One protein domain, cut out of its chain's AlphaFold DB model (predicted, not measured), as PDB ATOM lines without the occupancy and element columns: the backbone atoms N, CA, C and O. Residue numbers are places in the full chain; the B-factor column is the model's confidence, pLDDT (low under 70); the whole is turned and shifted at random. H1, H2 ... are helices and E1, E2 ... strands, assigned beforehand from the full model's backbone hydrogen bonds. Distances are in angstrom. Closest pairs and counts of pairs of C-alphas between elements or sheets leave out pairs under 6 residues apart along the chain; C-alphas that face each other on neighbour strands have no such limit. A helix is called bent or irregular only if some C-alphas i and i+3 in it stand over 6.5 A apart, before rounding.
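What this domain is: This is residues 120 to 256 of the 655 residues of an uncharacterized protein of Eubacterium callanderi (UniProt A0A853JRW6). One sheet of seven strands is folded back on itself, nearly closing into a small barrel, with E1, E2 and E5 facing E3, E6 and E7 and E4 as the hinge. H2 crosses one end of it, H1 and H3 pack on H2, and the link of residues 152 to 172 makes a long loop after H2. The printed part has 137 residues, with three named helices followed along the chain by seven named strands, class mixed. The sheet's order is E1 E2 E5 E4 E3 E6 E7, antiparallel. The whole is compact, with a radius of gyration of the C-alphas of 15.0 A and spans of 44 by 37 by 26 A.

Where its parts are: E1 is residues 185 to 192, 21.5 A long, from C-alpha 185 at (11.601, 38.834, 8.603). E2 is 195 to 201, 19.5 A, and E5 is 225 to 229. E4 is 214 to 221, 18.1 A, and bends by 61 degrees at residue 218. E3 is 207 to 211, E6 is 237 to 244, 22.7 A, and E7 is 250 to 255, with C-alpha 255 at (-1.265, 32.788, 0.078). H2 is 138 to 151, 19.7 A, H3 is 173 to 176, and H1 is 120 to 129, 14.2 A, from C-alpha 120 at (11.638, 36.708, 28.368).

How they stand to each other: The folded sheet, one sheet bent back into two leaves that face each other, has 54 pairs of C-alphas within 11 A between its leaves and is strongly twisted. E1 and E2 are a hairpin, with N 187 and O 199 2.9 A apart. E2 and E5 are antiparallel, with N 198 and O 226 2.8 A apart. E4 and E5 are a hairpin, with N 219 and O 227 2.8 A apart. E4 and E3 meet only at a point, C-alphas 215 and 210 being 4.2 A apart. E3 and E6 are antiparallel, with N 208 and O 243 2.9 A apart. E6 and E7 are a hairpin, with N 238 and O 254 2.8 A apart. The closest C-alphas of the edge strands E1 and E7, those of Val 185 and Gly 250, are 5.8 A apart. H2 is on the sheet at a height of 8.5 A, only just over E2 alone, with 4 of its C-alphas falling on E2 and 2 on E1. It runs across the strands, at 83 degrees to E2 on the local plane. H1 touches H2, closest at the C-alphas of Leu 128 and Ile 145, 6.2 A, at a steep tilt of 52 degrees, opposite ways. H2 touches H3 with residues 148 to 151 alone, closest at the C-alphas of Arg 148 and Ala 176, 4.6 A. H1 and H3 are close but not clearly touching, and neither is on the sheet. In H1 and H2 every O i to N i+4 pair is within hydrogen-bond range; H3 is too short for one.

The domain as a whole: The two C-alphas farthest apart, those of Thr 130 and Gly 233, are 45.3 A apart. The printed part has no cut. The link H2 to H3 is long, with residues 153 to 154 paired antiparallel with 170 to 171. The mean pLDDT of the printed part is 86.1; residues 120, 122 to 123, 137 to 139, 158 to 159 and 161 are under 70.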
ATOM      1  N   MET A 120      10.340  36.552  29.034       66.31
ATOM      2  CA  MET A 120      11.638  36.708  28.368       66.31
ATOM      3  C   MET A 120      11.511  37.540  27.081       66.31
ATOM      4  O   MET A 120      12.226  38.531  26.919       66.31
ATOM      5  N   VAL A 121      10.545  37.221  26.213       72.25
ATOM      6  CA  VAL A 121      10.286  37.990  24.983       72.25
ATOM      7  C   VAL A 121       9.815  39.414  25.307       72.25
ATOM      8  O   VAL A 121      10.247  40.361  24.651       72.25
ATOM      9  N   THR A 122       8.999  39.602  26.350       67.88
ATOM     10  CA  THR A 122       8.603  40.931  26.849       67.88
ATOM     11  C   THR A 122       9.805  41.736  27.352       67.88
ATOM     12  O   THR A 122       9.903  42.926  27.054       67.88
ATOM     13  N   GLY A 123      10.751  41.105  28.053       65.88
ATOM     14  CA  GLY A 123      12.000  41.735  28.488       65.88
ATOM     15  C   GLY A 123      12.868  42.187  27.310       65.88
ATOM     16  O   GLY A 123      13.310  43.337  27.279       65.88
ATOM     17  N   ILE A 124      13.042  41.327  26.298       75.62
ATOM     18  CA  ILE A 124      13.747  41.678  25.055       75.62
ATOM     19  C   ILE A 124      13.034  42.836  24.341       75.62
ATOM     20  O   ILE A 124      13.688  43.809  23.977       75.62
ATOM     21  N   ALA A 125      11.705  42.790  24.198       73.75
ATOM     22  CA  ALA A 125      10.924  43.873  23.596       73.75
ATOM     23  C   ALA A 125      11.110  45.206  24.341       73.75
ATOM     24  O   ALA A 125      11.338  46.241  23.711       73.75
ATOM     25  N   GLY A 126      11.086  45.174  25.678       70.69
ATOM     26  CA  GLY A 126      11.361  46.326  26.532       70.69
ATOM     27  C   GLY A 126      12.745  46.918  26.269       70.69
ATOM     28  O   GLY A 126      12.851  48.106  25.962       70.69
ATOM     29  N   LEU A 127      13.796  46.094  26.303       77.31
ATOM     30  CA  LEU A 127      15.171  46.530  26.042       77.31
ATOM     31  C   LEU A 127      15.346  47.073  24.611       77.31
ATOM     32  O   LEU A 127      15.900  48.158  24.443       77.31
ATOM     33  N   LEU A 128      14.837  46.376  23.587       79.75
ATOM     34  CA  LEU A 128      14.879  46.828  22.189       79.75
ATOM     35  C   LEU A 128      14.187  48.182  22.019       79.75
ATOM     36  O   LEU A 128      14.716  49.056  21.330       79.75
ATOM     37  N   SER A 129      13.055  48.394  22.701       77.19
ATOM     38  CA  SER A 129      12.328  49.663  22.649       77.19
ATOM     39  C   SER A 129      13.157  50.857  23.137       77.19
ATOM     40  O   SER A 129      12.932  51.968  22.663       77.19
ATOM     41  N   THR A 130      14.131  50.657  24.034       75.44
ATOM     42  CA  THR A 130      15.012  51.743  24.508       75.44
ATOM     43  C   THR A 130      16.053  52.192  23.481       75.44
ATOM     44  O   THR A 130      16.603  53.281  23.624       75.44
ATOM     45  N   LYS A 131      16.324  51.375  22.453       80.75
ATOM     46  CA  LYS A 131      17.400  51.598  21.472       80.75
ATOM     47  C   LYS A 131      16.884  51.854  20.054       80.75
ATOM     48  O   LYS A 131      17.539  52.567  19.301       80.75
ATOM     49  N   PHE A 132      15.749  51.265  19.681       81.94
ATOM     50  CA  PHE A 132      15.262  51.238  18.300       81.94
ATOM     51  C   PHE A 132      13.895  51.907  18.134       81.94
ATOM     52  O   PHE A 132      13.059  51.908  19.043       81.94
ATOM     53  N   GLY A 133      13.689  52.500  16.954       70.75
ATOM     54  CA  GLY A 133      12.467  53.211  16.577       70.75
ATOM     55  C   GLY A 133      12.073  54.385  17.484       70.75
ATOM     56  O   GLY A 133      10.912  54.781  17.462       70.75
ATOM     57  N   THR A 134      12.988  54.952  18.280       73.44
ATOM     58  CA  THR A 134      12.695  56.049  19.235       73.44
ATOM     59  C   THR A 134      12.097  57.289  18.577       73.44
ATOM     60  O   THR A 134      11.299  57.987  19.197       73.44
ATOM     61  N   ASP A 135      12.455  57.516  17.313       74.56
ATOM     62  CA  ASP A 135      12.090  58.696  16.527       74.56
ATOM     63  C   ASP A 135      10.945  58.387  15.533       74.56
ATOM     64  O   ASP A 135      10.564  59.229  14.719       74.56
ATOM     65  N   GLN A 136      10.408  57.162  15.569       70.56
ATOM     66  CA  GLN A 136       9.319  56.684  14.713       70.56
ATOM     67  C   GLN A 136       7.957  56.800  15.422       70.56
ATOM     68  O   GLN A 136       7.869  56.988  16.636       70.56
ATOM     69  N   ARG A 137       6.858  56.623  14.675       69.88
ATOM     70  CA  ARG A 137       5.526  56.454  15.282       69.88
ATOM     71  C   ARG A 137       5.483  55.134  16.058       69.88
ATOM     72  O   ARG A 137       6.097  54.155  15.641       69.88
ATOM     73  N   ASN A 138       4.690  55.076  17.130       69.38
ATOM     74  CA  ASN A 138       4.601  53.902  18.014       69.38
ATOM     75  C   ASN A 138       4.335  52.578  17.269       69.38
ATOM     76  O   ASN A 138       4.944  51.567  17.609       69.38
ATOM     77  N   ALA A 139       3.482  52.586  16.238       63.84
ATOM     78  CA  ALA A 139       3.189  51.399  15.430       63.84
ATOM     79  C   ALA A 139       4.393  50.926  14.588       63.84
ATOM     80  O   ALA A 139       4.690  49.734  14.564       63.84
ATOM     81  N   ASP A 140       5.117  51.852  13.947       70.44
ATOM     82  CA  ASP A 140       6.303  51.531  13.137       70.44
ATOM     83  C   ASP A 140       7.439  51.002  14.041       70.44
ATOM     84  O   ASP A 140       8.046  49.967  13.754       70.44
ATOM     85  N   ARG A 141       7.627  51.642  15.206       77.62
ATOM     86  CA  ARG A 141       8.550  51.218  16.270       77.62
ATOM     87  C   ARG A 141       8.223  49.817  16.789       77.62
ATOM     88  O   ARG A 141       9.123  48.994  16.942       77.62
ATOM     89  N   ALA A 142       6.947  49.528  17.052       75.25
ATOM     90  CA  ALA A 142       6.503  48.207  17.493       75.25
ATOM     91  C   ALA A 142       6.750  47.134  16.419       75.25
ATOM     92  O   ALA A 142       7.225  46.045  16.742       75.25
ATOM     93  N   ALA A 143       6.499  47.448  15.143       78.12
ATOM     94  CA  ALA A 143       6.788  46.551  14.028       78.12
ATOM     95  C   ALA A 143       8.293  46.249  13.896       78.12
ATOM     96  O   ALA A 143       8.656  45.084  13.716       78.12
ATOM     97  N   GLU A 144       9.170  47.247  14.067       87.25
ATOM     98  CA  GLU A 144      10.626  47.037  14.078       87.25
ATOM     99  C   GLU A 144      11.065  46.162  15.265       87.25
ATOM    100  O   GLU A 144      11.828  45.216  15.077       87.25
ATOM    101  N   ILE A 145      10.553  46.409  16.478       86.56
ATOM    102  CA  ILE A 145      10.863  45.595  17.669       86.56
ATOM    103  C   ILE A 145      10.439  44.133  17.460       86.56
ATOM    104  O   ILE A 145      11.232  43.219  17.691       86.56
ATOM    105  N   CYS A 146       9.220  43.898  16.966       85.00
ATOM    106  CA  CYS A 146       8.732  42.558  16.633       85.00
ATOM    107  C   CYS A 146       9.591  41.879  15.555       85.00
ATOM    108  O   CYS A 146       9.867  40.682  15.652       85.00
ATOM    109  N   ALA A 147      10.043  42.626  14.544       91.06
ATOM    110  CA  ALA A 147      10.939  42.099  13.524       91.06
ATOM    111  C   ALA A 147      12.319  41.744  14.096       91.06
ATOM    112  O   ALA A 147      12.846  40.684  13.782       91.06
ATOM    113  N   ARG A 148      12.892  42.562  14.985       93.00
ATOM    114  CA  ARG A 148      14.169  42.255  15.656       93.00
ATOM    115  C   ARG A 148      14.093  40.974  16.482       93.00
ATOM    116  O   ARG A 148      14.993  40.149  16.394       93.00
ATOM    117  N   ILE A 149      12.994  40.764  17.205       88.44
ATOM    118  CA  ILE A 149      12.741  39.536  17.982       88.44
ATOM    119  C   ILE A 149      12.618  38.302  17.076       88.44
ATOM    120  O   ILE A 149      13.161  37.251  17.398       88.44
ATOM    121  N   LYS A 150      11.917  38.412  15.939       89.12
ATOM    122  CA  LYS A 150      11.771  37.307  14.973       89.12
ATOM    123  C   LYS A 150      13.063  37.011  14.193       89.12
ATOM    124  O   LYS A 150      13.310  35.860  13.848       89.12
ATOM    125  N   GLY A 151      13.834  38.050  13.867       91.44
ATOM    126  CA  GLY A 151      15.032  37.981  13.025       91.44
ATOM    127  C   GLY A 151      16.311  37.663  13.798       91.44
ATOM    128  O   GLY A 151      17.218  37.039  13.248       91.44
ATOM    129  N   GLY A 152      16.392  38.054  15.070       91.06
ATOM    130  CA  GLY A 152      17.431  37.616  15.996       91.06
ATOM    131  C   GLY A 152      17.170  36.181  16.434       91.06
ATOM    132  O   GLY A 152      16.575  35.959  17.484       91.06
ATOM    133  N   VAL A 153      17.569  35.210  15.608       87.75
ATOM    134  CA  VAL A 153      17.324  33.780  15.843       87.75
ATOM    135  C   VAL A 153      18.622  32.976  15.852       87.75
ATOM    136  O   VAL A 153      19.382  32.983  14.883       87.75
ATOM    137  N   ASN A 154      18.841  32.218  16.926       83.62
ATOM    138  CA  ASN A 154      19.877  31.195  16.997       83.62
ATOM    139  C   ASN A 154      19.282  29.850  16.552       83.62
ATOM    140  O   ASN A 154      18.393  29.293  17.202       83.62
ATOM    141  N   ARG A 155      19.779  29.342  15.417       84.69
ATOM    142  CA  ARG A 155      19.414  28.033  14.846       84.69
ATOM    143  C   ARG A 155      20.462  26.949  15.098       84.69
ATOM    144  O   ARG A 155      20.153  25.767  14.964       84.69
ATOM    145  N   ASP A 156      21.684  27.338  15.454       80.75
ATOM    146  CA  ASP A 156      22.803  26.412  15.641       80.75
ATOM    147  C   ASP A 156      22.631  25.586  16.919       80.75
ATOM    148  O   ASP A 156      22.899  24.384  16.906       80.75
ATOM    149  N   ASP A 157      22.098  26.190  17.983       70.69
ATOM    150  CA  ASP A 157      21.761  25.497  19.234       70.69
ATOM    151  C   ASP A 157      20.334  24.912  19.229       70.69
ATOM    152  O   ASP A 157      19.998  24.053  20.041       70.69
ATOM    153  N   ALA A 158      19.491  25.329  18.279       65.88
ATOM    154  CA  ALA A 158      18.057  25.031  18.232       65.88
ATOM    155  C   ALA A 158      17.669  23.937  17.217       65.88
ATOM    156  O   ALA A 158      16.607  23.998  16.596       65.88
ATOM    157  N   LYS A 159      18.531  22.932  17.026       65.38
ATOM    158  CA  LYS A 159      18.446  21.952  15.919       65.38
ATOM    159  C   LYS A 159      17.116  21.191  15.838       65.38
ATOM    160  O   LYS A 159      16.704  20.823  14.739       65.38
ATOM    161  N   ASP A 160      16.442  21.005  16.971       73.81
ATOM    162  CA  ASP A 160      15.161  20.294  17.077       73.81
ATOM    163  C   ASP A 160      13.928  21.186  16.801       73.81
ATOM    164  O   ASP A 160      12.813  20.677  16.706       73.81
ATOM    165  N   LEU A 161      14.101  22.508  16.646       69.31
ATOM    166  CA  LEU A 161      13.015  23.458  16.343       69.31
ATOM    167  C   LEU A 161      12.797  23.705  14.845       69.31
ATOM    168  O   LEU A 161      11.891  24.461  14.471       69.31
ATOM    169  N   LYS A 162      13.595  23.061  13.989       76.81
ATOM    170  CA  LYS A 162      13.415  23.123  12.543       76.81
ATOM    171  C   LYS A 162      12.033  22.581  12.155       76.81
ATOM    172  O   LYS A 162      11.651  21.490  12.567       76.81
ATOM    173  N   ASP A 163      11.304  23.351  11.353       73.12
ATOM    174  CA  ASP A 163       9.937  23.073  10.893       73.12
ATOM    175  C   ASP A 163       8.876  23.019  12.018       73.12
ATOM    176  O   ASP A 163       7.708  22.732  11.757       73.12
ATOM    177  N   MET A 164       9.246  23.395  13.252       70.31
ATOM    178  CA  MET A 164       8.328  23.585  14.390       70.31
ATOM    179  C   MET A 164       7.880  25.047  14.552       70.31
ATOM    180  O   MET A 164       6.920  25.334  15.266       70.31
ATOM    181  N   SER A 165       8.576  25.988  13.909       75.25
ATOM    182  CA  SER A 165       8.294  27.426  13.968       75.25
ATOM    183  C   SER A 165       8.766  28.134  12.696       75.25
ATOM    184  O   SER A 165       9.630  27.632  11.985       75.25
ATOM    185  N   VAL A 166       8.231  29.328  12.419       82.19
ATOM    186  CA  VAL A 166       8.643  30.145  11.258       82.19
ATOM    187  C   VAL A 166      10.115  30.582  11.355       82.19
ATOM    188  O   VAL A 166      10.794  30.706  10.338       82.19
ATOM    189  N   SER A 167      10.625  30.798  12.571       83.25
ATOM    190  CA  SER A 167      12.008  31.226  12.811       83.25
ATOM    191  C   SER A 167      13.032  30.087  12.724       83.25
ATOM    192  O   SER A 167      14.194  30.373  12.449       83.25
ATOM    193  N   ASP A 168      12.633  28.823  12.915       82.50
ATOM    194  CA  ASP A 168      13.511  27.636  13.012       82.50
ATOM    195  C   ASP A 168      14.550  27.672  14.139       82.50
ATOM    196  O   ASP A 168      15.590  27.017  14.059       82.50
ATOM    197  N   GLY A 169      14.294  28.435  15.199       82.69
ATOM    198  CA  GLY A 169      15.213  28.475  16.326       82.69
ATOM    199  C   GLY A 169      14.761  29.327  17.499       82.69
ATOM    200  O   GLY A 169      13.674  29.914  17.487       82.69
ATOM    201  N   PHE A 170      15.621  29.383  18.515       76.88
ATOM    202  CA  PHE A 170      15.415  30.202  19.704       76.88
ATOM    203  C   PHE A 170      15.618  31.681  19.373       76.88
ATOM    204  O   PHE A 170      16.501  32.032  18.590       76.88
ATOM    205  N   VAL A 171      14.835  32.557  20.007       79.50
ATOM    206  CA  VAL A 171      15.133  33.994  20.001       79.50
ATOM    207  C   VAL A 171      16.479  34.235  20.686       79.50
ATOM    208  O   VAL A 171      16.731  33.744  21.785       79.50
ATOM    209  N   ASP A 172      17.330  35.010  20.028       82.31
ATOM    210  CA  ASP A 172      18.625  35.446  20.523       82.31
ATOM    211  C   ASP A 172      18.579  36.962  20.739       82.31
ATOM    212  O   ASP A 172      18.446  37.757  19.801       82.31
ATOM    213  N   ALA A 173      18.668  37.367  22.007       80.81
ATOM    214  CA  ALA A 173      18.634  38.774  22.383       80.81
ATOM    215  C   ALA A 173      19.808  39.557  21.771       80.81
ATOM    216  O   ALA A 173      19.614  40.688  21.335       80.81
ATOM    217  N   GLY A 174      21.008  38.970  21.714       79.56
ATOM    218  CA  GLY A 174      22.194  39.601  21.140       79.56
ATOM    219  C   GLY A 174      22.025  39.856  19.645       79.56
ATOM    220  O   GLY A 174      22.216  40.986  19.195       79.56
ATOM    221  N   ALA A 175      21.558  38.848  18.907       87.12
ATOM    222  CA  ALA A 175      21.284  38.968  17.478       87.12
ATOM    223  C   ALA A 175      20.173  39.987  17.173       87.12
ATOM    224  O   ALA A 175      20.282  40.740  16.207       87.12
ATOM    225  N   ALA A 176      19.139  40.090  18.018       87.06
ATOM    226  CA  ALA A 176      18.089  41.106  17.877       87.06
ATOM    227  C   ALA A 176      18.620  42.556  18.011       87.06
ATOM    228  O   ALA A 176      18.026  43.504  17.482       87.06
ATOM    229  N   PHE A 177      19.756  42.739  18.696       87.56
ATOM    230  CA  PHE A 177      20.439  44.025  18.858       87.56
ATOM    231  C   PHE A 177      21.419  44.389  17.728       87.56
ATOM    232  O   PHE A 177      21.915  45.528  17.745       87.56
ATOM    233  N   ASP A 178      21.664  43.485  16.771       88.31
ATOM    234  CA  ASP A 178      22.602  43.638  15.653       88.31
ATOM    235  C   ASP A 178      21.938  43.356  14.288       88.31
ATOM    236  O   ASP A 178      21.592  42.225  13.938       88.31
ATOM    237  N   ASP A 179      21.822  44.401  13.466       86.25
ATOM    238  CA  ASP A 179      21.289  44.333  12.102       86.25
ATOM    239  C   ASP A 179      22.061  43.362  11.197       86.25
ATOM    240  O   ASP A 179      21.493  42.881  10.215       86.25
ATOM    241  N   ALA A 180      23.336  43.069  11.479       86.62
ATOM    242  CA  ALA A 180      24.122  42.101  10.717       86.62
ATOM    243  C   ALA A 180      23.715  40.650  11.024       86.62
ATOM    244  O   ALA A 180      23.744  39.814  10.118       86.62
ATOM    245  N   GLN A 181      23.295  40.368  12.261       89.56
ATOM    246  CA  GLN A 181      22.890  39.035  12.719       89.56
ATOM    247  C   GLN A 181      21.398  38.758  12.504       89.56
ATOM    248  O   GLN A 181      21.025  37.612  12.263       89.56
ATOM    249  N   CYS A 182      20.548  39.791  12.510       93.56
ATOM    250  CA  CYS A 182      19.130  39.648  12.180       93.56
ATOM    251  C   CYS A 182      18.927  39.049  10.774       93.56
ATOM    252  O   CYS A 182      19.304  39.658   9.764       93.56
ATOM    253  N   VAL A 183      18.289  37.880  10.694       95.25
ATOM    254  CA  VAL A 183      17.853  37.263   9.429       95.25
ATOM    255  C   VAL A 183      16.609  37.984   8.877       95.25
ATOM    256  O   VAL A 183      15.945  38.704   9.628       95.25
ATOM    257  N   PRO A 184      16.266  37.823   7.583       96.75
ATOM    258  CA  PRO A 184      15.034  38.366   7.019       96.75
ATOM    259  C   PRO A 184      13.794  38.041   7.847       96.75
ATOM    260  O   PRO A 184      13.569  36.894   8.225       96.75
ATOM    261  N   VAL A 185      12.939  39.038   8.044       95.62
ATOM    262  CA  VAL A 185      11.601  38.834   8.603       95.62
ATOM    263  C   VAL A 185      10.591  39.288   7.579       95.62
ATOM    264  O   VAL A 185      10.523  40.468   7.242       95.62
ATOM    265  N   LEU A 186       9.837  38.328   7.064       95.00
ATOM    266  CA  LEU A 186       8.788  38.529   6.084       95.00
ATOM    267  C   LEU A 186       7.506  38.864   6.858       95.00
ATOM    268  O   LEU A 186       7.159  38.149   7.792       95.00
ATOM    269  N   ASN A 187       6.834  39.963   6.513       87.44
ATOM    270  CA  ASN A 187       5.646  40.432   7.239       87.44
ATOM    271  C   ASN A 187       4.381  40.446   6.376       87.44
ATOM    272  O   ASN A 187       3.293  40.231   6.904       87.44
ATOM    273  N   ASP A 188       4.504  40.734   5.079       86.25
ATOM    274  CA  ASP A 188       3.357  40.907   4.186       86.25
ATOM    275  C   ASP A 188       3.721  40.594   2.733       86.25
ATOM    276  O   ASP A 188       4.820  40.928   2.292       86.25
ATOM    277  N   LEU A 189       2.794  40.002   1.980       88.88
ATOM    278  CA  LEU A 189       2.962  39.716   0.557       88.88
ATOM    279  C   LEU A 189       1.723  40.186  -0.203       88.88
ATOM    280  O   LEU A 189       0.637  39.635  -0.047       88.88
ATOM    281  N   THR A 190       1.914  41.177  -1.067       86.44
ATOM    282  CA  THR A 190       0.875  41.686  -1.971       86.44
ATOM    283  C   THR A 190       1.139  41.191  -3.384       86.44
ATOM    284  O   THR A 190       2.295  41.103  -3.791       86.44
ATOM    285  N   ILE A 191       0.091  40.829  -4.125       84.00
ATOM    286  CA  ILE A 191       0.210  40.194  -5.444       84.00
ATOM    287  C   ILE A 191      -0.677  40.936  -6.442       84.00
ATOM    288  O   ILE A 191      -1.874  41.095  -6.211       84.00
ATOM    289  N   ASP A 192      -0.073  41.372  -7.546       78.19
ATOM    290  CA  ASP A 192      -0.730  42.007  -8.687       78.19
ATOM    291  C   ASP A 192      -0.295  41.287  -9.973       78.19
ATOM    292  O   ASP A 192       0.874  41.317 -10.370       78.19
ATOM    293  N   GLY A 193      -1.228  40.560 -10.591       81.19
ATOM    294  CA  GLY A 193      -0.944  39.685 -11.729       81.19
ATOM    295  C   GLY A 193       0.108  38.616 -11.408       81.19
ATOM    296  O   GLY A 193      -0.107  37.754 -10.559       81.19
ATOM    297  N   ASP A 194       1.240  38.663 -12.113       85.81
ATOM    298  CA  ASP A 194       2.396  37.774 -11.920       85.81
ATOM    299  C   ASP A 194       3.418  38.313 -10.899       85.81
ATOM    300  O   ASP A 194       4.436  37.671 -10.631       85.81
ATOM    301  N   THR A 195       3.188  39.516 -10.369       92.50
ATOM    302  CA  THR A 195       4.163  40.279  -9.593       92.50
ATOM    303  C   THR A 195       3.793  40.252  -8.123       92.50
ATOM    304  O   THR A 195       2.730  40.728  -7.730       92.50
ATOM    305  N   ALA A 196       4.697  39.750  -7.289       94.81
ATOM    306  CA  ALA A 196       4.550  39.783  -5.846       94.81
ATOM    307  C   ALA A 196       5.492  40.829  -5.235       94.81
ATOM    308  O   ALA A 196       6.675  40.885  -5.570       94.81
ATOM    309  N   THR A 197       4.962  41.651  -4.331       96.50
ATOM    310  CA  THR A 197       5.706  42.627  -3.528       96.50
ATOM    311  C   THR A 197       5.669  42.191  -2.068       96.50
ATOM    312  O   THR A 197       4.630  42.258  -1.406       96.50
ATOM    313  N   LEU A 198       6.822  41.734  -1.590       97.19
ATOM    314  CA  LEU A 198       7.082  41.255  -0.240       97.19
ATOM    315  C   LEU A 198       7.625  42.400   0.614       97.19
ATOM    316  O   LEU A 198       8.625  43.016   0.247       97.19
ATOM    317  N   LYS A 199       6.992  42.663   1.758       95.06
ATOM    318  CA  LYS A 199       7.433  43.651   2.750       95.06
ATOM    319  C   LYS A 199       7.903  42.969   4.027       95.06
ATOM    320  O   LYS A 199       7.375  41.931   4.435       95.06
ATOM    321  N   GLY A 200       8.875  43.581   4.688       93.81
ATOM    322  CA  GLY A 200       9.493  43.031   5.883       93.81
ATOM    323  C   GLY A 200      10.699  43.833   6.353       93.81
ATOM    324  O   GLY A 200      10.748  45.052   6.197       93.81
ATOM    325  N   TYR A 201      11.657  43.140   6.962       94.12
ATOM    326  CA  TYR A 201      12.873  43.723   7.531       94.12
ATOM    327  C   TYR A 201      14.095  42.840   7.261       94.12
ATOM    328  O   TYR A 201      13.984  41.628   7.070       94.12
ATOM    329  N   PHE A 202      15.276  43.461   7.322       94.75
ATOM    330  CA  PHE A 202      16.596  42.815   7.287       94.75
ATOM    331  C   PHE A 202      16.922  42.038   6.003       94.75
ATOM    332  O   PHE A 202      17.861  41.238   5.989       94.75
ATOM    333  N   PHE A 203      16.220  42.334   4.905       95.31
ATOM    334  CA  PHE A 203      16.411  41.705   3.595       95.31
ATOM    335  C   PHE A 203      17.801  41.968   2.990       95.31
ATOM    336  O   PHE A 203      18.227  41.259   2.080       95.31
ATOM    337  N   GLY A 204      18.536  42.971   3.482       92.81
ATOM    338  CA  GLY A 204      19.784  43.420   2.863       92.81
ATOM    339  C   GLY A 204      19.521  44.074   1.503       92.81
ATOM    340  O   GLY A 204      18.434  44.579   1.259       92.81
ATOM    341  N   THR A 205      20.508  44.081   0.611       92.69
ATOM    342  CA  THR A 205      20.411  44.766  -0.695       92.69
ATOM    343  C   THR A 205      20.402  43.825  -1.901       92.69
ATOM    344  O   THR A 205      20.232  44.284  -3.027       92.69
ATOM    345  N   GLN A 206      20.616  42.524  -1.688       94.75
ATOM    346  CA  GLN A 206      20.637  41.499  -2.734       94.75
ATOM    347  C   GLN A 206      20.537  40.092  -2.131       94.75
ATOM    348  O   GLN A 206      21.026  39.837  -1.025       94.75
ATOM    349  N   GLY A 207      19.987  39.155  -2.899       96.38
ATOM    350  CA  GLY A 207      19.851  37.756  -2.510       96.38
ATOM    351  C   GLY A 207      19.000  36.969  -3.501       96.38
ATOM    352  O   GLY A 207      18.845  37.366  -4.656       96.38
ATOM    353  N   THR A 208      18.429  35.863  -3.035       97.94
ATOM    354  CA  THR A 208      17.436  35.068  -3.766       97.94
ATOM    355  C   THR A 208      16.112  35.013  -3.008       97.94
ATOM    356  O   THR A 208      16.079  35.080  -1.776       97.94
ATOM    357  N   VAL A 209      15.018  34.867  -3.759       98.31
ATOM    358  CA  VAL A 209      13.698  34.517  -3.225       98.31
ATOM    359  C   VAL A 209      13.279  33.177  -3.816       98.31
ATOM    360  O   VAL A 209      13.461  32.956  -5.015       98.31
ATOM    361  N   SER A 210      12.692  32.300  -3.007       97.88
ATOM    362  CA  SER A 210      11.953  31.135  -3.494       97.88
ATOM    363  C   SER A 210      10.515  31.125  -2.978       97.88
ATOM    364  O   SER A 210      10.218  31.680  -1.921       97.88
ATOM    365  N   VAL A 211       9.617  30.515  -3.753       96.62
ATOM    366  CA  VAL A 211       8.191  30.341  -3.452       96.62
ATOM    367  C   VAL A 211       7.833  28.884  -3.723       96.62
ATOM    368  O   VAL A 211       8.055  28.396  -4.831       96.62
ATOM    369  N   GLY A 212       7.325  28.165  -2.722       90.88
ATOM    370  CA  GLY A 212       7.005  26.738  -2.860       90.88
ATOM    371  C   GLY A 212       8.208  25.882  -3.283       90.88
ATOM    372  O   GLY A 212       8.064  24.941  -4.061       90.88
ATOM    373  N   GLY A 213       9.415  26.268  -2.854       92.75
ATOM    374  CA  GLY A 213      10.681  25.642  -3.253       92.75
ATOM    375  C   GLY A 213      11.207  26.019  -4.648       92.75
ATOM    376  O   GLY A 213      12.309  25.604  -5.000       92.75
ATOM    377  N   GLN A 214      10.481  26.817  -5.440       96.75
ATOM    378  CA  GLN A 214      10.924  27.285  -6.759       96.75
ATOM    379  C   GLN A 214      11.558  28.680  -6.675       96.75
ATOM    380  O   GLN A 214      11.015  29.559  -6.013       96.75
ATOM    381  N   ASN A 215      12.676  28.921  -7.367       97.38
ATOM    382  CA  ASN A 215      13.299  30.250  -7.411       97.38
ATOM    383  C   ASN A 215      12.407  31.263  -8.147       97.38
ATOM    384  O   ASN A 215      12.007  31.030  -9.287       97.38
ATOM    385  N   ALA A 216      12.162  32.408  -7.514       97.69
ATOM    386  CA  ALA A 216      11.424  33.530  -8.077       97.69
ATOM    387  C   ALA A 216      12.374  34.554  -8.724       97.69
ATOM    388  O   ALA A 216      13.482  34.798  -8.240       97.69
ATOM    389  N   ALA A 217      11.938  35.183  -9.818       97.69
ATOM    390  CA  ALA A 217      12.750  36.169 -10.529       97.69
ATOM    391  C   ALA A 217      12.628  37.552  -9.865       97.69
ATOM    392  O   ALA A 217      11.611  38.228 -10.013       97.69
ATOM    393  N   VAL A 218      13.662  37.975  -9.136       98.00
ATOM    394  CA  VAL A 218      13.724  39.297  -8.485       98.00
ATOM    395  C   VAL A 218      13.678  40.418  -9.531       98.00
ATOM    396  O   VAL A 218      14.459  40.423 -10.482       98.00
ATOM    397  N   ARG A 219      12.781  41.389  -9.327       97.31
ATOM    398  CA  ARG A 219      12.629  42.617 -10.127       97.31
ATOM    399  C   ARG A 219      13.244  43.834  -9.433       97.31
ATOM    400  O   ARG A 219      13.880  44.651 -10.091       97.31
ATOM    401  N   SER A 220      13.078  43.947  -8.116       97.25
ATOM    402  CA  SER A 220      13.725  44.961  -7.274       97.25
ATOM    403  C   SER A 220      13.942  44.434  -5.856       97.25
ATOM    404  O   SER A 220      13.227  43.537  -5.407       97.25
ATOM    405  N   TRP A 221      14.939  44.978  -5.158       98.00
ATOM    406  CA  TRP A 221      15.314  44.574  -3.804       98.00
ATOM    407  C   TRP A 221      15.842  45.785  -3.029       98.00
ATOM    408  O   TRP A 221      16.763  46.462  -3.485       98.00
ATOM    409  N   ASP A 222      15.286  46.027  -1.848       95.50
ATOM    410  CA  ASP A 222      15.823  46.918  -0.821       95.50
ATOM    411  C   ASP A 222      15.753  46.243   0.566       95.50
ATOM    412  O   ASP A 222      15.389  45.072   0.684       95.50
ATOM    413  N   ALA A 223      16.144  46.960   1.624       92.44
ATOM    414  CA  ALA A 223      16.259  46.411   2.978       92.44
ATOM    415  C   ALA A 223      14.928  45.940   3.602       92.44
ATOM    416  O   ALA A 223      14.954  45.149   4.554       92.44
ATOM    417  N   ASN A 224      13.793  46.412   3.077       94.12
ATOM    418  CA  ASN A 224      12.452  46.211   3.623       94.12
ATOM    419  C   ASN A 224      11.413  45.769   2.576       94.12
ATOM    420  O   ASN A 224      10.333  45.318   2.960       94.12
ATOM    421  N   THR A 225      11.720  45.866   1.279       96.81
ATOM    422  CA  THR A 225      10.827  45.497   0.172       96.81
ATOM    423  C   THR A 225      11.565  44.689  -0.894       96.81
ATOM    424  O   THR A 225      12.654  45.056  -1.331       96.81
ATOM    425  N   ILE A 226      10.950  43.607  -1.373       98.38
ATOM    426  CA  ILE A 226      11.410  42.861  -2.553       98.38
ATOM    427  C   ILE A 226      10.223  42.697  -3.498       98.38
ATOM    428  O   ILE A 226       9.180  42.190  -3.088       98.38
ATOM    429  N   ALA A 227      10.381  43.081  -4.765       97.75
ATOM    430  CA  ALA A 227       9.429  42.732  -5.816       97.75
ATOM    431  C   ALA A 227      10.001  41.601  -6.674       97.75
ATOM    432  O   ALA A 227      11.158  41.663  -7.097       97.75
ATOM    433  N   PHE A 228       9.202  40.577  -6.964       98.12
ATOM    434  CA  PHE A 228       9.607  39.426  -7.773       98.12
ATOM    435  C   PHE A 228       8.454  38.880  -8.623       98.12
ATOM    436  O   PHE A 228       7.284  39.078  -8.310       98.12
ATOM    437  N   THR A 229       8.786  38.183  -9.710       97.00
ATOM    438  CA  THR A 229       7.814  37.400 -10.486       97.00
ATOM    439  C   THR A 229       7.540  36.077  -9.776       97.00
ATOM    440  O   THR A 229       8.486  35.365  -9.421       97.00
ATOM    441  N   LEU A 230       6.266  35.733  -9.600       93.62
ATOM    442  CA  LEU A 230       5.834  34.432  -9.096       93.62
ATOM    443  C   LEU A 230       6.260  33.301 -10.053       93.62
ATOM    444  O   LEU A 230       6.107  33.454 -11.264       93.62
ATOM    445  N   PRO A 231       6.778  32.164  -9.547       94.38
ATOM    446  CA  PRO A 231       7.038  30.988 -10.375       94.38
ATOM    447  C   PRO A 231       5.765  30.427 -11.030       94.38
ATOM    448  O   PRO A 231       4.663  30.541 -10.490       94.38
ATOM    449  N   ASP A 232       5.903  29.756 -12.172       87.62
ATOM    450  CA  ASP A 232       4.754  29.138 -12.832       87.62
ATOM    451  C   ASP A 232       4.152  28.007 -11.978       87.62
ATOM    452  O   ASP A 232       4.835  27.098 -11.499       87.62
ATOM    453  N   GLY A 233       2.829  28.044 -11.812       81.12
ATOM    454  CA  GLY A 233       2.062  26.976 -11.171       81.12
ATOM    455  C   GLY A 233       2.034  26.977  -9.637       81.12
ATOM    456  O   GLY A 233       1.360  26.110  -9.077       81.12
ATOM    457  N   VAL A 234       2.678  27.925  -8.943       83.88
ATOM    458  CA  VAL A 234       2.486  28.074  -7.486       83.88
ATOM    459  C   VAL A 234       1.093  28.637  -7.165       83.88
ATOM    460  O   VAL A 234       0.636  29.590  -7.792       83.88
ATOM    461  N   LYS A 235       0.397  28.019  -6.202       77.88
ATOM    462  CA  LYS A 235      -0.983  28.349  -5.783       77.88
ATOM    463  C   LYS A 235      -1.204  28.051  -4.302       77.88
ATOM    464  O   LYS A 235      -0.445  27.278  -3.716       77.88
ATOM    465  N   GLY A 236      -2.260  28.601  -3.708       73.44
ATOM    466  CA  GLY A 236      -2.625  28.369  -2.312       73.44
ATOM    467  C   GLY A 236      -1.574  28.902  -1.335       73.44
ATOM    468  O   GLY A 236      -0.845  29.848  -1.640       73.44
ATOM    469  N   LYS A 237      -1.498  28.308  -0.138       79.00
ATOM    470  CA  LYS A 237      -0.502  28.675   0.879       79.00
ATOM    471  C   LYS A 237       0.864  28.074   0.530       79.00
ATOM    472  O   LYS A 237       1.012  26.856   0.529       79.00
ATOM    473  N   GLN A 238       1.853  28.924   0.277       88.94
ATOM    474  CA  GLN A 238       3.227  28.542  -0.043       88.94
ATOM    475  C   GLN A 238       4.204  29.125   0.972       88.94
ATOM    476  O   GLN A 238       4.027  30.242   1.457       88.94
ATOM    477  N   GLU A 239       5.261  28.374   1.254       92.69
ATOM    478  CA  GLU A 239       6.456  28.913   1.894       92.69
ATOM    479  C   GLU A 239       7.129  29.914   0.946       92.69
ATOM    480  O   GLU A 239       7.320  29.616  -0.238       92.69
ATOM    481  N   VAL A 240       7.492  31.085   1.464       96.94
ATOM    482  CA  VAL A 240       8.343  32.062   0.784       96.94
ATOM    483  C   VAL A 240       9.618  32.210   1.599       96.94
ATOM    484  O   VAL A 240       9.558  32.501   2.793       96.94
ATOM    485  N   VAL A 241      10.770  32.015   0.958       97.81
ATOM    486  CA  VAL A 241      12.086  32.076   1.605       97.81
ATOM    487  C   VAL A 241      12.912  33.188   0.972       97.81
ATOM    488  O   VAL A 241      13.074  33.230  -0.245       97.81
ATOM    489  N   VAL A 242      13.469  34.069   1.802       98.25
ATOM    490  CA  VAL A 242      14.413  35.125   1.410       98.25
ATOM    491  C   VAL A 242      15.794  34.746   1.926       98.25
ATOM    492  O   VAL A 242      15.983  34.592   3.132       98.25
ATOM    493  N   THR A 243      16.771  34.629   1.027       97.31
ATOM    494  CA  THR A 243      18.175  34.352   1.376       97.31
ATOM    495  C   THR A 243      19.062  35.505   0.894       97.31
ATOM    496  O   THR A 243      19.381  35.567  -0.295       97.31
ATOM    497  N   PRO A 244      19.452  36.448   1.772       95.31
ATOM    498  CA  PRO A 244      20.358  37.538   1.425       95.31
ATOM    499  C   PRO A 244      21.765  36.992   1.177       95.31
ATOM    500  O   PRO A 244      22.184  36.041   1.829       95.31
ATOM    501  N   ALA A 245      22.538  37.634   0.302       90.44
ATOM    502  CA  ALA A 245      23.850  37.117  -0.111       90.44
ATOM    503  C   ALA A 245      24.860  36.883   1.039       90.44
ATOM    504  O   ALA A 245      25.761  36.062   0.895       90.44
ATOM    505  N   ASN A 246      24.705  37.593   2.165       85.38
ATOM    506  CA  ASN A 246      25.650  37.604   3.290       85.38
ATOM    507  C   ASN A 246      25.021  37.167   4.631       85.38
ATOM    508  O   ASN A 246      25.603  37.434   5.680       85.38
ATOM    509  N   LYS A 247      23.820  36.571   4.630       86.62
ATOM    510  CA  LYS A 247      23.077  36.215   5.852       86.62
ATOM    511  C   LYS A 247      22.407  34.850   5.733       86.62
ATOM    512  O   LYS A 247      22.158  34.365   4.633       86.62
ATOM    513  N   ALA A 248      22.042  34.267   6.874       90.94
ATOM    514  CA  ALA A 248      21.096  33.160   6.897       90.94
ATOM    515  C   ALA A 248      19.710  33.602   6.384       90.94
ATOM    516  O   ALA A 248      19.362  34.787   6.392       90.94
ATOM    517  N   TYR A 249      18.921  32.631   5.929       94.62
ATOM    518  CA  TYR A 249      17.598  32.866   5.359       94.62
ATOM    519  C   TYR A 249      16.564  33.281   6.413       94.62
ATOM    520  O   TYR A 249      16.683  32.960   7.600       94.62
ATOM    521  N   GLY A 250      15.500  33.925   5.950       95.00
ATOM    522  CA  GLY A 250      14.233  34.020   6.666       95.00
ATOM    523  C   GLY A 250      13.102  33.478   5.806       95.00
ATOM    524  O   GLY A 250      13.212  33.458   4.578       95.00
ATOM    525  N   ARG A 251      12.026  33.026   6.446       94.44
ATOM    526  CA  ARG A 251      10.840  32.489   5.775       94.44
ATOM    527  C   ARG A 251       9.557  32.970   6.437       94.44
ATOM    528  O   ARG A 251       9.593  33.389   7.588       94.44
ATOM    529  N   ASP A 252       8.452  32.893   5.707       92.50
ATOM    530  CA  ASP A 252       7.082  32.836   6.235       92.50
ATOM    531  C   ASP A 252       6.165  32.216   5.155       92.50
ATOM    532  O   ASP A 252       6.614  31.915   4.046       92.50
ATOM    533  N   PHE A 253       4.888  31.983   5.459       87.75
ATOM    534  CA  PHE A 253       3.954  31.268   4.594       87.75
ATOM    535  C   PHE A 253       2.797  32.155   4.123       87.75
ATOM    536  O   PHE A 253       1.853  32.427   4.873       87.75
ATOM    537  N   PHE A 254       2.805  32.510   2.841       85.38
ATOM    538  CA  PHE A 254       1.835  33.416   2.225       85.38
ATOM    539  C   PHE A 254       0.855  32.682   1.307       85.38
ATOM    540  O   PHE A 254       1.168  31.634   0.746       85.38
ATOM    541  N   SER A 255      -0.344  33.240   1.128       79.44
ATOM    542  CA  SER A 255      -1.265  32.788   0.078       79.44
ATOM    543  C   SER A 255      -0.858  33.425  -1.247       79.44
ATOM    544  O   SER A 255      -0.922  34.642  -1.377       79.44
ATOM    545  N   ILE A 256      -0.447  32.610  -2.217       81.62
ATOM    546  CA  ILE A 256      -0.003  33.077  -3.541       81.62
ATOM    547  C   ILE A 256      -1.179  33.379  -4.471       81.62
ATOM    548  O   ILE A 256      -1.089  34.210  -5.369       81.62
TER     549      ILE A 256